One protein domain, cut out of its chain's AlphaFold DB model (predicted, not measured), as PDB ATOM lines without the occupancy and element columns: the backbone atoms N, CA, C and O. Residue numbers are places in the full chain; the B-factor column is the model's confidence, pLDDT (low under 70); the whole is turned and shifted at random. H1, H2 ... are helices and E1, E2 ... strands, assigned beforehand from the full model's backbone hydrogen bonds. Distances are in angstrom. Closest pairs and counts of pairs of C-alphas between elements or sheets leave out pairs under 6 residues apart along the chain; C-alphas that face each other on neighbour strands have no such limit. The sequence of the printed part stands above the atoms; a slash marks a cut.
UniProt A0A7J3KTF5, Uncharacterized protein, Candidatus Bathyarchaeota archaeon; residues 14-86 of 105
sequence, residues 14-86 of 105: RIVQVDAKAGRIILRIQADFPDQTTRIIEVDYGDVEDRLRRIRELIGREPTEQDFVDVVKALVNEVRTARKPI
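This is residues 14 to 86 of the 105 residues of an uncharacterized protein of Candidatus Bathyarchaeota archaeon (UniProt A0A7J3KTF5). A three-stranded sheet has one helix, H2, packed across one face, while a second helix, H1, follows straight on from E3, leads away from the sheet and folds back through a turn into H2. The sheet at one end and H1 at the other make the long axis. The printed part has 73 residues, with three named strands and two named helices that follow along the chain as E1, E2, E3, H1, H2; the sheet runs E1, E2, E3, antiparallel throughout, and the class is mixed, helices and strands. It is compact, with a radius of gyration of the C-alphas of 13.0 A and spans of 39 by 29 by 21 A.

Find C-alpha 14 at (-10.197, -50.455, 55.887), where E1, residues 14 to 21, begins and runs 20.6 A. E2, residues 24 to 32, covers 25.3 A, and E3, residues 38 to 44, covers 19.6 A. At C-alpha 45, (-1.951, -43.922, 45.460), H1 begins, residues 45 to 59, 20.9 A. H2, residues 65 to 80, runs 22.7 A to C-alpha 80 at (-16.271, -55.676, 44.201).

E1, E2 and E3 form a meander, each strand the antiparallel neighbour of the one before. In the hairpin E1 and E2, look at N 19 and O 26, 2.9 A apart; in the hairpin E2 and E3, at N 29 and O 41, 2.8 A. H2 is on one face of the sheet, two layers, at a height over the sheet of 10.1 A. It lies over E2 and E3, and runs across the strands, at 63 degrees to E2 on the local plane. The closest C-alphas of E3 and H2 are Ile 41 and Val 76, 7.4 A. H1 only grazes the sheet, with residues 45 to 48. With residues 48 to 52 alone it touches residues 67 to 72 of H2, closest at the C-alphas of Val 48 and Val 71, 6.5 A, at a steep tilt of 63 degrees, opposite ways. In H1 and H2 every O i to N i+4 pair is within hydrogen-bond range.

The C-alphas of Gln 36 and Gly 60 are the two farthest apart, 39.2 A. The printed part has no cut, and its four links are tight. Confidence is low at residues 82 to 86, under 70.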
ATOM      1  N   ARG A  14     -11.240 -50.992  55.004       90.19
ATOM      2  CA  ARG A  14     -10.197 -50.455  55.887       90.19
ATOM      3  C   ARG A  14      -8.850 -50.427  55.178       90.19
ATOM      4  O   ARG A  14      -8.390 -51.461  54.709       90.19
ATOM      5  N   ILE A  15      -8.184 -49.275  55.161       90.44
ATOM      6  CA  ILE A  15      -6.760 -49.212  54.805       90.44
ATOM      7  C   ILE A  15      -5.990 -49.864  55.957       90.44
ATOM      8  O   ILE A  15      -6.068 -49.395  57.091       90.44
ATOM      9  N   VAL A  16      -5.308 -50.973  55.686       90.88
ATOM     10  CA  VAL A  16      -4.569 -51.738  56.704       90.88
ATOM     11  C   VAL A  16      -3.072 -51.472  56.662       90.88
ATOM     12  O   VAL A  16      -2.394 -51.673  57.664       90.88
ATOM     13  N   GLN A  17      -2.557 -51.011  55.523       88.31
ATOM     14  CA  GLN A  17      -1.142 -50.721  55.343       88.31
ATOM     15  C   GLN A  17      -0.944 -49.719  54.205       88.31
ATOM     16  O   GLN A  17      -1.686 -49.723  53.220       88.31
ATOM     17  N   VAL A  18       0.076 -48.878  54.358       91.12
ATOM     18  CA  VAL A  18       0.567 -47.959  53.331       91.12
ATOM     19  C   VAL A  18       2.027 -48.315  53.080       91.12
ATOM     20  O   VAL A  18       2.857 -48.188  53.979       91.12
ATOM     21  N   ASP A  19       2.329 -48.797  51.879       87.31
ATOM     22  CA  ASP A  19       3.671 -49.199  51.465       87.31
ATOM     23  C   ASP A  19       4.261 -48.150  50.525       87.31
ATOM     24  O   ASP A  19       3.724 -47.918  49.447       87.31
ATOM     25  N   ALA A  20       5.394 -47.551  50.888       87.44
ATOM     26  CA  ALA A  20       6.159 -46.689  49.989       87.44
ATOM     27  C   ALA A  20       7.374 -47.462  49.456       87.44
ATOM     28  O   ALA A  20       8.293 -47.782  50.212       87.44
ATOM     29  N   LYS A  21       7.391 -47.791  48.159       81.06
ATOM     30  CA  LYS A  21       8.518 -48.480  47.506       81.06
ATOM     31  C   LYS A  21       8.799 -47.876  46.137       81.06
ATOM     32  O   LYS A  21       7.888 -47.708  45.335       81.06
ATOM     33  N   ALA A  22      10.075 -47.585  45.869       78.69
ATOM     34  CA  ALA A  22      10.559 -47.107  44.569       78.69
ATOM     35  C   ALA A  22       9.743 -45.925  43.989       78.69
ATOM     36  O   ALA A  22       9.385 -45.924  42.815       78.69
ATOM     37  N   GLY A  23       9.412 -44.937  44.830       81.56
ATOM     38  CA  GLY A  23       8.660 -43.744  44.417       81.56
ATOM     39  C   GLY A  23       7.159 -43.960  44.197       81.56
ATOM     40  O   GLY A  23       6.483 -43.039  43.754       81.56
ATOM     41  N   ARG A  24       6.623 -45.146  44.512       85.25
ATOM     42  CA  ARG A  24       5.184 -45.431  44.489       85.25
ATOM     43  C   ARG A  24       4.668 -45.676  45.896       85.25
ATOM     44  O   ARG A  24       5.346 -46.313  46.706       85.25
ATOM     45  N   ILE A  25       3.461 -45.189  46.160       90.81
ATOM     46  CA  ILE A  25       2.733 -45.456  47.397       90.81
ATOM     47  C   ILE A  25       1.610 -46.432  47.055       90.81
ATOM     48  O   ILE A  25       0.800 -46.158  46.178       90.81
ATOM     49  N   ILE A  26       1.563 -47.572  47.736       92.25
ATOM     50  CA  ILE A  26       0.524 -48.587  47.583       92.25
ATOM     51  C   ILE A  26      -0.312 -48.626  48.859       92.25
ATOM     52  O   ILE A  26       0.207 -48.816  49.960       92.25
ATOM     53  N   LEU A  27      -1.621 -48.476  48.707       91.38
ATOM     54  CA  LEU A  27      -2.602 -48.663  49.766       91.38
ATOM     55  C   LEU A  27      -3.060 -50.122  49.753       91.38
ATOM     56  O   LEU A  27      -3.661 -50.577  48.780       91.38
ATOM     57  N   ARG A  28      -2.818 -50.859  50.841       90.50
ATOM     58  CA  ARG A  28      -3.424 -52.181  51.052       90.50
ATOM     59  C   ARG A  28      -4.733 -51.990  51.803       90.50
ATOM     60  O   ARG A  28      -4.746 -51.503  52.936       90.50
ATOM     61  N   ILE A  29      -5.834 -52.382  51.180       91.94
ATOM     62  CA  ILE A  29      -7.187 -52.142  51.672       91.94
ATOM     63  C   ILE A  29      -7.872 -53.477  51.914       91.94
ATOM     64  O   ILE A  29      -8.096 -54.249  50.989       91.94
ATOM     65  N   GLN A  30      -8.236 -53.740  53.159       89.81
ATOM     66  CA  GLN A  30      -9.077 -54.866  53.522       89.81
ATOM     67  C   GLN A  30     -10.539 -54.525  53.238       89.81
ATOM     68  O   GLN A  30     -11.038 -53.504  53.711       89.81
ATOM     69  N   ALA A  31     -11.221 -55.379  52.478       88.88
ATOM     70  CA  ALA A  31     -12.619 -55.183  52.128       88.88
ATOM     71  C   ALA A  31     -13.395 -56.503  52.096       88.88
ATOM     72  O   ALA A  31     -12.872 -57.519  51.634       88.88
ATOM     73  N   ASP A  32     -14.650 -56.467  52.544       88.94
ATOM     74  CA  ASP A  32     -15.574 -57.603  52.420       88.94
ATOM     75  C   ASP A  32     -16.164 -57.668  51.012       88.94
ATOM     76  O   ASP A  32     -16.423 -56.632  50.396       88.94
ATOM     77  N   PHE A  33     -16.389 -58.870  50.497       84.06
ATOM     78  CA  PHE A  33     -16.928 -59.126  49.166       84.06
ATOM     79  C   PHE A  33     -18.304 -59.807  49.244       84.06
ATOM     80  O   PHE A  33     -18.647 -60.399  50.268       84.06
ATOM     81  N   PRO A  34     -19.118 -59.741  48.167       82.25
ATOM     82  CA  PRO A  34     -20.462 -60.333  48.152       82.25
ATOM     83  C   PRO A  34     -20.496 -61.849  48.393       82.25
ATOM     84  O   PRO A  34     -21.525 -62.391  48.779       82.25
ATOM     85  N   ASP A  35     -19.372 -62.531  48.179       82.38
ATOM     86  CA  ASP A  35     -19.182 -63.958  48.450       82.38
ATOM     87  C   ASP A  35     -18.829 -64.255  49.920       82.38
ATOM     88  O   ASP A  35     -18.384 -65.356  50.234       82.38
ATOM     89  N   GLN A  36     -19.015 -63.275  50.812       81.50
ATOM     90  CA  GLN A  36     -18.692 -63.343  52.241       81.50
ATOM     91  C   GLN A  36     -17.195 -63.542  52.526       81.50
ATOM     92  O   GLN A  36     -16.816 -63.883  53.645       81.50
ATOM     93  N   THR A  37     -16.324 -63.309  51.538       82.38
ATOM     94  CA  THR A  37     -14.875 -63.323  51.749       82.38
ATOM     95  C   THR A  37     -14.355 -61.929  52.072       82.38
ATOM     96  O   THR A  37     -14.818 -60.928  51.525       82.38
ATOM     97  N   THR A  38     -13.339 -61.854  52.925       86.19
ATOM     98  CA  THR A  38     -12.579 -60.623  53.145       86.19
ATOM     99  C   THR A  38     -11.255 -60.727  52.400       86.19
ATOM    100  O   THR A  38     -10.518 -61.699  52.568       86.19
ATOM    101  N   ARG A  39     -10.936 -59.736  51.565       86.44
ATOM    102  CA  ARG A  39      -9.727 -59.742  50.724       86.44
ATOM    103  C   ARG A  39      -8.940 -58.449  50.889       86.44
ATOM    104  O   ARG A  39      -9.502 -57.416  51.255       86.44
ATOM    105  N   ILE A  40      -7.643 -58.515  50.598       88.06
ATOM    106  CA  ILE A  40      -6.778 -57.338  50.490       88.06
ATOM    107  C   ILE A  40      -6.746 -56.892  49.030       88.06
ATOM    108  O   ILE A  40      -6.414 -57.674  48.143       88.06
ATOM    109  N   ILE A  41      -7.084 -55.631  48.804       88.19
ATOM    110  CA  ILE A  41      -6.998 -54.941  47.522       88.19
ATOM    111  C   ILE A  41      -5.795 -54.008  47.597       88.19
ATOM    112  O   ILE A  41      -5.690 -53.213  48.529       88.19
ATOM    113  N   GLU A  42      -4.892 -54.106  46.632       89.88
ATOM    114  CA  GLU A  42      -3.798 -53.150  46.480       89.88
ATOM    115  C   GLU A  42      -4.232 -52.055  45.506       89.88
ATOM    116  O   GLU A  42      -4.670 -52.341  44.390       89.88
ATOM    117  N   VAL A  43      -4.140 -50.803  45.943       88.94
ATOM    118  CA  VAL A  43      -4.462 -49.615  45.147       88.94
ATOM    119  C   VAL A  43      -3.229 -48.727  45.093       88.94
ATOM    120  O   VAL A  43      -2.665 -48.393  46.133       88.94
ATOM    121  N   ASP A  44      -2.808 -48.332  43.893       90.69
ATOM    122  CA  ASP A  44      -1.746 -47.340  43.731       90.69
ATOM    123  C   ASP A  44      -2.285 -45.964  44.146       90.69
ATOM    124  O   ASP A  44      -3.354 -45.540  43.703       90.69
ATOM    125  N   TYR A  45      -1.569 -45.260  45.019       91.81
ATOM    126  CA  TYR A  45      -1.951 -43.922  45.460       91.81
ATOM    127  C   TYR A  45      -2.027 -42.938  44.289       91.81
ATOM    128  O   TYR A  45      -2.892 -42.068  44.300       91.81
ATOM    129  N   GLY A  46      -1.227 -43.130  43.236       92.12
ATOM    130  CA  GLY A  46      -1.330 -42.341  42.012       92.12
ATOM    131  C   GLY A  46      -2.701 -42.468  41.336       92.12
ATOM    132  O   GLY A  46      -3.207 -41.489  40.798       92.12
ATOM    133  N   ASP A  47      -3.372 -43.627  41.431       90.19
ATOM    134  CA  ASP A  47      -4.748 -43.778  40.927       90.19
ATOM    135  C   ASP A  47      -5.751 -42.967  41.770       90.19
ATOM    136  O   ASP A  47      -6.766 -42.480  41.258       90.19
ATOM    137  N   VAL A  48      -5.477 -42.814  43.069       93.31
ATOM    138  CA  VAL A  48      -6.276 -41.983  43.977       93.31
ATOM    139  C   VAL A  48      -6.056 -40.503  43.664       93.31
ATOM    140  O   VAL A  48      -7.032 -39.769  43.501       93.31
ATOM    141  N   GLU A  49      -4.803 -40.074  43.508       94.62
ATOM    142  CA  GLU A  49      -4.442 -38.703  43.128       94.62
ATOM    143  C   GLU A  49      -5.043 -38.309  41.777       94.62
ATOM    144  O   GLU A  49      -5.628 -37.233  41.651       94.62
ATOM    145  N   ASP A  50      -4.994 -39.199  40.784       94.44
ATOM    146  CA  ASP A  50      -5.592 -38.965  39.471       94.44
ATOM    147  C   ASP A  50      -7.101 -38.731  39.553       94.44
ATOM    148  O   ASP A  50      -7.641 -37.854  38.870       94.44
ATOM    149  N   ARG A  51      -7.805 -39.478  40.407       94.00
ATOM    150  CA  ARG A  51      -9.243 -39.279  40.629       94.00
ATOM    151  C   ARG A  51      -9.533 -37.997  41.398       94.00
ATOM    152  O   ARG A  51     -10.455 -37.279  41.018       94.00
ATOM    153  N   LEU A  52      -8.747 -37.675  42.423       94.56
ATOM    154  CA  LEU A  52      -8.890 -36.426  43.175       94.56
ATOM    155  C   LEU A  52      -8.627 -35.201  42.295       94.56
ATOM    156  O   LEU A  52      -9.371 -34.224  42.365       94.56
ATOM    157  N   ARG A  53      -7.640 -35.275  41.399       95.38
ATOM    158  CA  ARG A  53      -7.371 -34.240  40.396       95.38
ATOM    159  C   ARG A  53      -8.571 -34.018  39.476       95.38
ATOM    160  O   ARG A  53      -8.968 -32.872  39.288       95.38
ATOM    161  N   ARG A  54      -9.203 -35.087  38.980       94.06
ATOM    162  CA  ARG A  54     -10.440 -34.976  38.181       94.06
ATOM    163  C   ARG A  54     -11.592 -34.367  38.981       94.06
ATOM    164  O   ARG A  54     -12.333 -33.552  38.449       94.06
ATOM    165  N   ILE A  55     -11.744 -34.727  40.258       92.62
ATOM    166  CA  ILE A  55     -12.752 -34.116  41.141       92.62
ATOM    167  C   ILE A  55     -12.503 -32.611  41.273       92.62
ATOM    168  O   ILE A  55     -13.439 -31.826  41.129       92.62
ATOM    169  N   ARG A  56     -11.249 -32.197  41.484       95.00
ATOM    170  CA  ARG A  56     -10.871 -30.780  41.531       95.00
ATOM    171  C   ARG A  56     -11.228 -30.055  40.236       95.00
ATOM    172  O   ARG A  56     -11.807 -28.978  40.296       95.00
ATOM    173  N   GLU A  57     -10.910 -30.643  39.084       95.06
ATOM    174  CA  GLU A  57     -11.225 -30.076  37.762       95.06
ATOM    175  C   GLU A  57     -12.736 -29.933  37.528       95.06
ATOM    176  O   GLU A  57     -13.173 -28.959  36.921       95.06
ATOM    177  N   LEU A  58     -13.542 -30.869  38.037       93.94
ATOM    178  CA  LEU A  58     -14.997 -30.862  37.873       93.94
ATOM    179  C   LEU A  58     -15.719 -29.909  38.833       93.94
ATOM    180  O   LEU A  58     -16.693 -29.271  38.444       93.94
ATOM    181  N   ILE A  59     -15.285 -29.846  40.094       93.06
ATOM    182  CA  ILE A  59     -15.978 -29.089  41.152       93.06
ATOM    183  C   ILE A  59     -15.375 -27.683  41.322       93.06
ATOM    184  O   ILE A  59     -16.039 -26.785  41.832       93.06
ATOM    185  N   GLY A  60     -14.130 -27.466  40.891       94.25
ATOM    186  CA  GLY A  60     -13.444 -26.175  40.994       94.25
ATOM    187  C   GLY A  60     -12.968 -25.827  42.409       94.25
ATOM    188  O   GLY A  60     -12.692 -24.664  42.691       94.25
ATOM    189  N   ARG A  61     -12.873 -26.816  43.307       93.94
ATOM    190  CA  ARG A  61     -12.310 -26.662  44.659       93.94
ATOM    191  C   ARG A  61     -11.245 -27.711  44.932       93.94
ATOM    192  O   ARG A  61     -11.289 -28.797  44.357       93.94
ATOM    193  N   GLU A  62     -10.353 -27.414  45.870       94.88
ATOM    194  CA  GLU A  62      -9.386 -28.403  46.344       94.88
ATOM    195  C   GLU A  62     -10.094 -29.627  46.967       94.88
ATOM    196  O   GLU A  62     -11.124 -29.467  47.646       94.88
ATOM    197  N   PRO A  63      -9.585 -30.849  46.723       94.12
ATOM    198  CA  PRO A  63     -10.116 -32.059  47.332       94.12
ATOM    199  C   PRO A  63      -9.958 -32.043  48.857       94.12
ATOM    200  O   PRO A  63      -8.958 -31.584  49.401       94.12
ATOM    201  N   THR A  64     -10.957 -32.575  49.548       96.12
ATOM    202  CA  THR A  64     -11.003 -32.723  51.006       96.12
ATOM    203  C   THR A  64     -10.665 -34.153  51.418       96.12
ATOM    204  O   THR A  64     -10.680 -35.076  50.601       96.12
ATOM    205  N   GLU A  65     -10.439 -34.366  52.713       94.25
ATOM    206  CA  GLU A  65     -10.304 -35.713  53.286       94.25
ATOM    207  C   GLU A  65     -11.517 -36.603  52.976       94.25
ATOM    208  O   GLU A  65     -11.371 -37.802  52.737       94.25
ATOM    209  N   GLN A  66     -12.714 -36.012  52.918       93.38
ATOM    210  CA  GLN A  66     -13.928 -36.738  52.566       93.38
ATOM    211  C   GLN A  66     -13.896 -37.214  51.108       93.38
ATOM    212  O   GLN A  66     -14.220 -38.370  50.842       93.38
ATOM    213  N   ASP A  67     -13.416 -36.380  50.180       93.44
ATOM    214  CA  ASP A  67     -13.262 -36.775  48.773       93.44
ATOM    215  C   ASP A  67     -12.257 -37.925  48.626       93.44
ATOM    216  O   ASP A  67     -12.493 -38.855  47.857       93.44
ATOM    217  N   PHE A  68     -11.165 -37.917  49.399       94.44
ATOM    218  CA  PHE A  68     -10.226 -39.042  49.449       94.44
ATOM    219  C   PHE A  68     -10.919 -40.336  49.895       94.44
ATOM    220  O   PHE A  68     -10.804 -41.365  49.224       94.44
ATOM    221  N   VAL A  69     -11.676 -40.290  50.995       93.31
ATOM    222  CA  VAL A  69     -12.426 -41.451  51.500       93.31
ATOM    223  C   VAL A  69     -13.407 -41.969  50.448       93.31
ATOM    224  O   VAL A  69     -13.514 -43.181  50.248       93.31
ATOM    225  N   ASP A  70     -14.102 -41.074  49.753       93.94
ATOM    226  CA  ASP A  70     -15.096 -41.445  48.748       93.94
ATOM    227  C   ASP A  70     -14.451 -42.025  47.482       93.94
ATOM    228  O   ASP A  70     -14.942 -43.026  46.954       93.94
ATOM    229  N   VAL A  71     -13.298 -41.500  47.054       94.38
ATOM    230  CA  VAL A  71     -12.495 -42.079  45.965       94.38
ATOM    231  C   VAL A  71     -12.028 -43.491  46.310       94.38
ATOM    232  O   VAL A  71     -12.178 -44.406  45.496       94.38
ATOM    233  N   VAL A  72     -11.501 -43.699  47.519       92.44
ATOM    234  CA  VAL A  72     -11.045 -45.018  47.976       92.44
ATOM    235  C   VAL A  72     -12.209 -46.012  48.015       92.44
ATOM    236  O   VAL A  72     -12.088 -47.128  47.507       92.44
ATOM    237  N   LYS A  73     -13.367 -45.611  48.552       91.88
ATOM    238  CA  LYS A  73     -14.580 -46.447  48.543       91.88
ATOM    239  C   LYS A  73     -15.025 -46.787  47.123       91.88
ATOM    240  O   LYS A  73     -15.385 -47.935  46.865       91.88
ATOM    241  N   ALA A  74     -15.002 -45.818  46.209       91.75
ATOM    242  CA  ALA A  74     -15.373 -46.030  44.814       91.75
ATOM    243  C   ALA A  74     -14.453 -47.060  44.140       91.75
ATOM    244  O   ALA A  74     -14.951 -48.014  43.547       91.75
ATOM    245  N   LEU A  75     -13.134 -46.933  44.315       90.69
ATOM    246  CA  LEU A  75     -12.144 -47.885  43.800       90.69
ATOM    247  C   LEU A  75     -12.382 -49.308  44.323       90.69
ATOM    248  O   LEU A  75     -12.407 -50.265  43.550       90.69
ATOM    249  N   VAL A  76     -12.629 -49.462  45.624       88.94
ATOM    250  CA  VAL A  76     -12.944 -50.767  46.227       88.94
ATOM    251  C   VAL A  76     -14.252 -51.339  45.672       88.94
ATOM    252  O   VAL A  76     -14.332 -52.529  45.365       88.94
ATOM    253  N   ASN A  77     -15.281 -50.508  45.505       88.62
ATOM    254  CA  ASN A  77     -16.572 -50.938  44.968       88.62
ATOM    255  C   ASN A  77     -16.498 -51.339  43.485       88.62
ATOM    256  O   ASN A  77     -17.199 -52.261  43.061       88.62
ATOM    257  N   GLU A  78     -15.631 -50.714  42.690       87.38
ATOM    258  CA  GLU A  78     -15.362 -51.136  41.308       87.38
ATOM    259  C   GLU A  78     -14.746 -52.539  41.251       87.38
ATOM    260  O   GLU A  78     -15.180 -53.376  40.453       87.38
ATOM    261  N   VAL A  79     -13.813 -52.836  42.164       84.75
ATOM    262  CA  VAL A  79     -13.233 -54.179  42.311       84.75
ATOM    263  C   VAL A  79     -14.295 -55.186  42.768       84.75
ATOM    264  O   VAL A  79     -14.389 -56.274  42.200       84.75
ATOM    265  N   ARG A  80     -15.153 -54.826  43.737       83.69
ATOM    266  CA  ARG A  80     -16.271 -55.676  44.201       83.69
ATOM    267  C   ARG A  80     -17.258 -56.031  43.097       83.69
ATOM    268  O   ARG A  80     -17.783 -57.137  43.080       83.69
ATOM    269  N   THR A  81     -17.526 -55.096  42.192       78.81
ATOM    270  CA  THR A  81     -18.509 -55.263  41.111       78.81
ATOM    271  C   THR A  81     -17.919 -55.910  39.852       78.81
ATOM    272  O   THR A  81     -18.599 -55.986  38.829       78.81
ATOM    273  N   ALA A  82     -16.675 -56.407  39.923       63.25
ATOM    274  CA  ALA A  82     -15.945 -57.058  38.832       63.25
ATOM    275  C   ALA A  82     -15.845 -56.216  37.543       63.25
ATOM    276  O   ALA A  82     -15.702 -56.752  36.440       63.25
ATOM    277  N   ARG A  83     -15.871 -54.881  37.650       53.75
ATOM    278  CA  ARG A  83     -15.702 -53.994  36.492       53.75
ATOM    279  C   ARG A  83     -14.221 -53.693  36.256       53.75
ATOM    280  O   ARG A  83     -13.770 -52.581  36.474       53.75
ATOM    281  N   LYS A  84     -13.532 -54.689  35.684       52.72
ATOM    282  CA  LYS A  84     -12.173 -54.631  35.100       52.72
ATOM    283  C   LYS A  84     -11.021 -54.465  36.112       52.72
ATOM    284  O   LYS A  84     -11.200 -53.883  37.176       52.72
ATOM    285  N   PRO A  85      -9.811 -54.963  35.787       52.56
ATOM    286  CA  PRO A  85      -8.603 -54.539  36.487       52.56
ATOM    287  C   PRO A  85      -8.463 -53.013  36.383       52.56
ATOM    288  O   PRO A  85      -8.717 -52.445  35.319       52.56
ATOM    289  N   ILE A  86      -8.043 -52.369  37.479       54.75
ATOM    290  CA  ILE A  86      -7.919 -50.901  37.608       54.75
ATOM    291  C   ILE A  86      -7.041 -50.310  36.486       54.75
ATOM    292  O   ILE A  86      -7.253 -49.179  36.056       54.75
TER     293      ILE A  86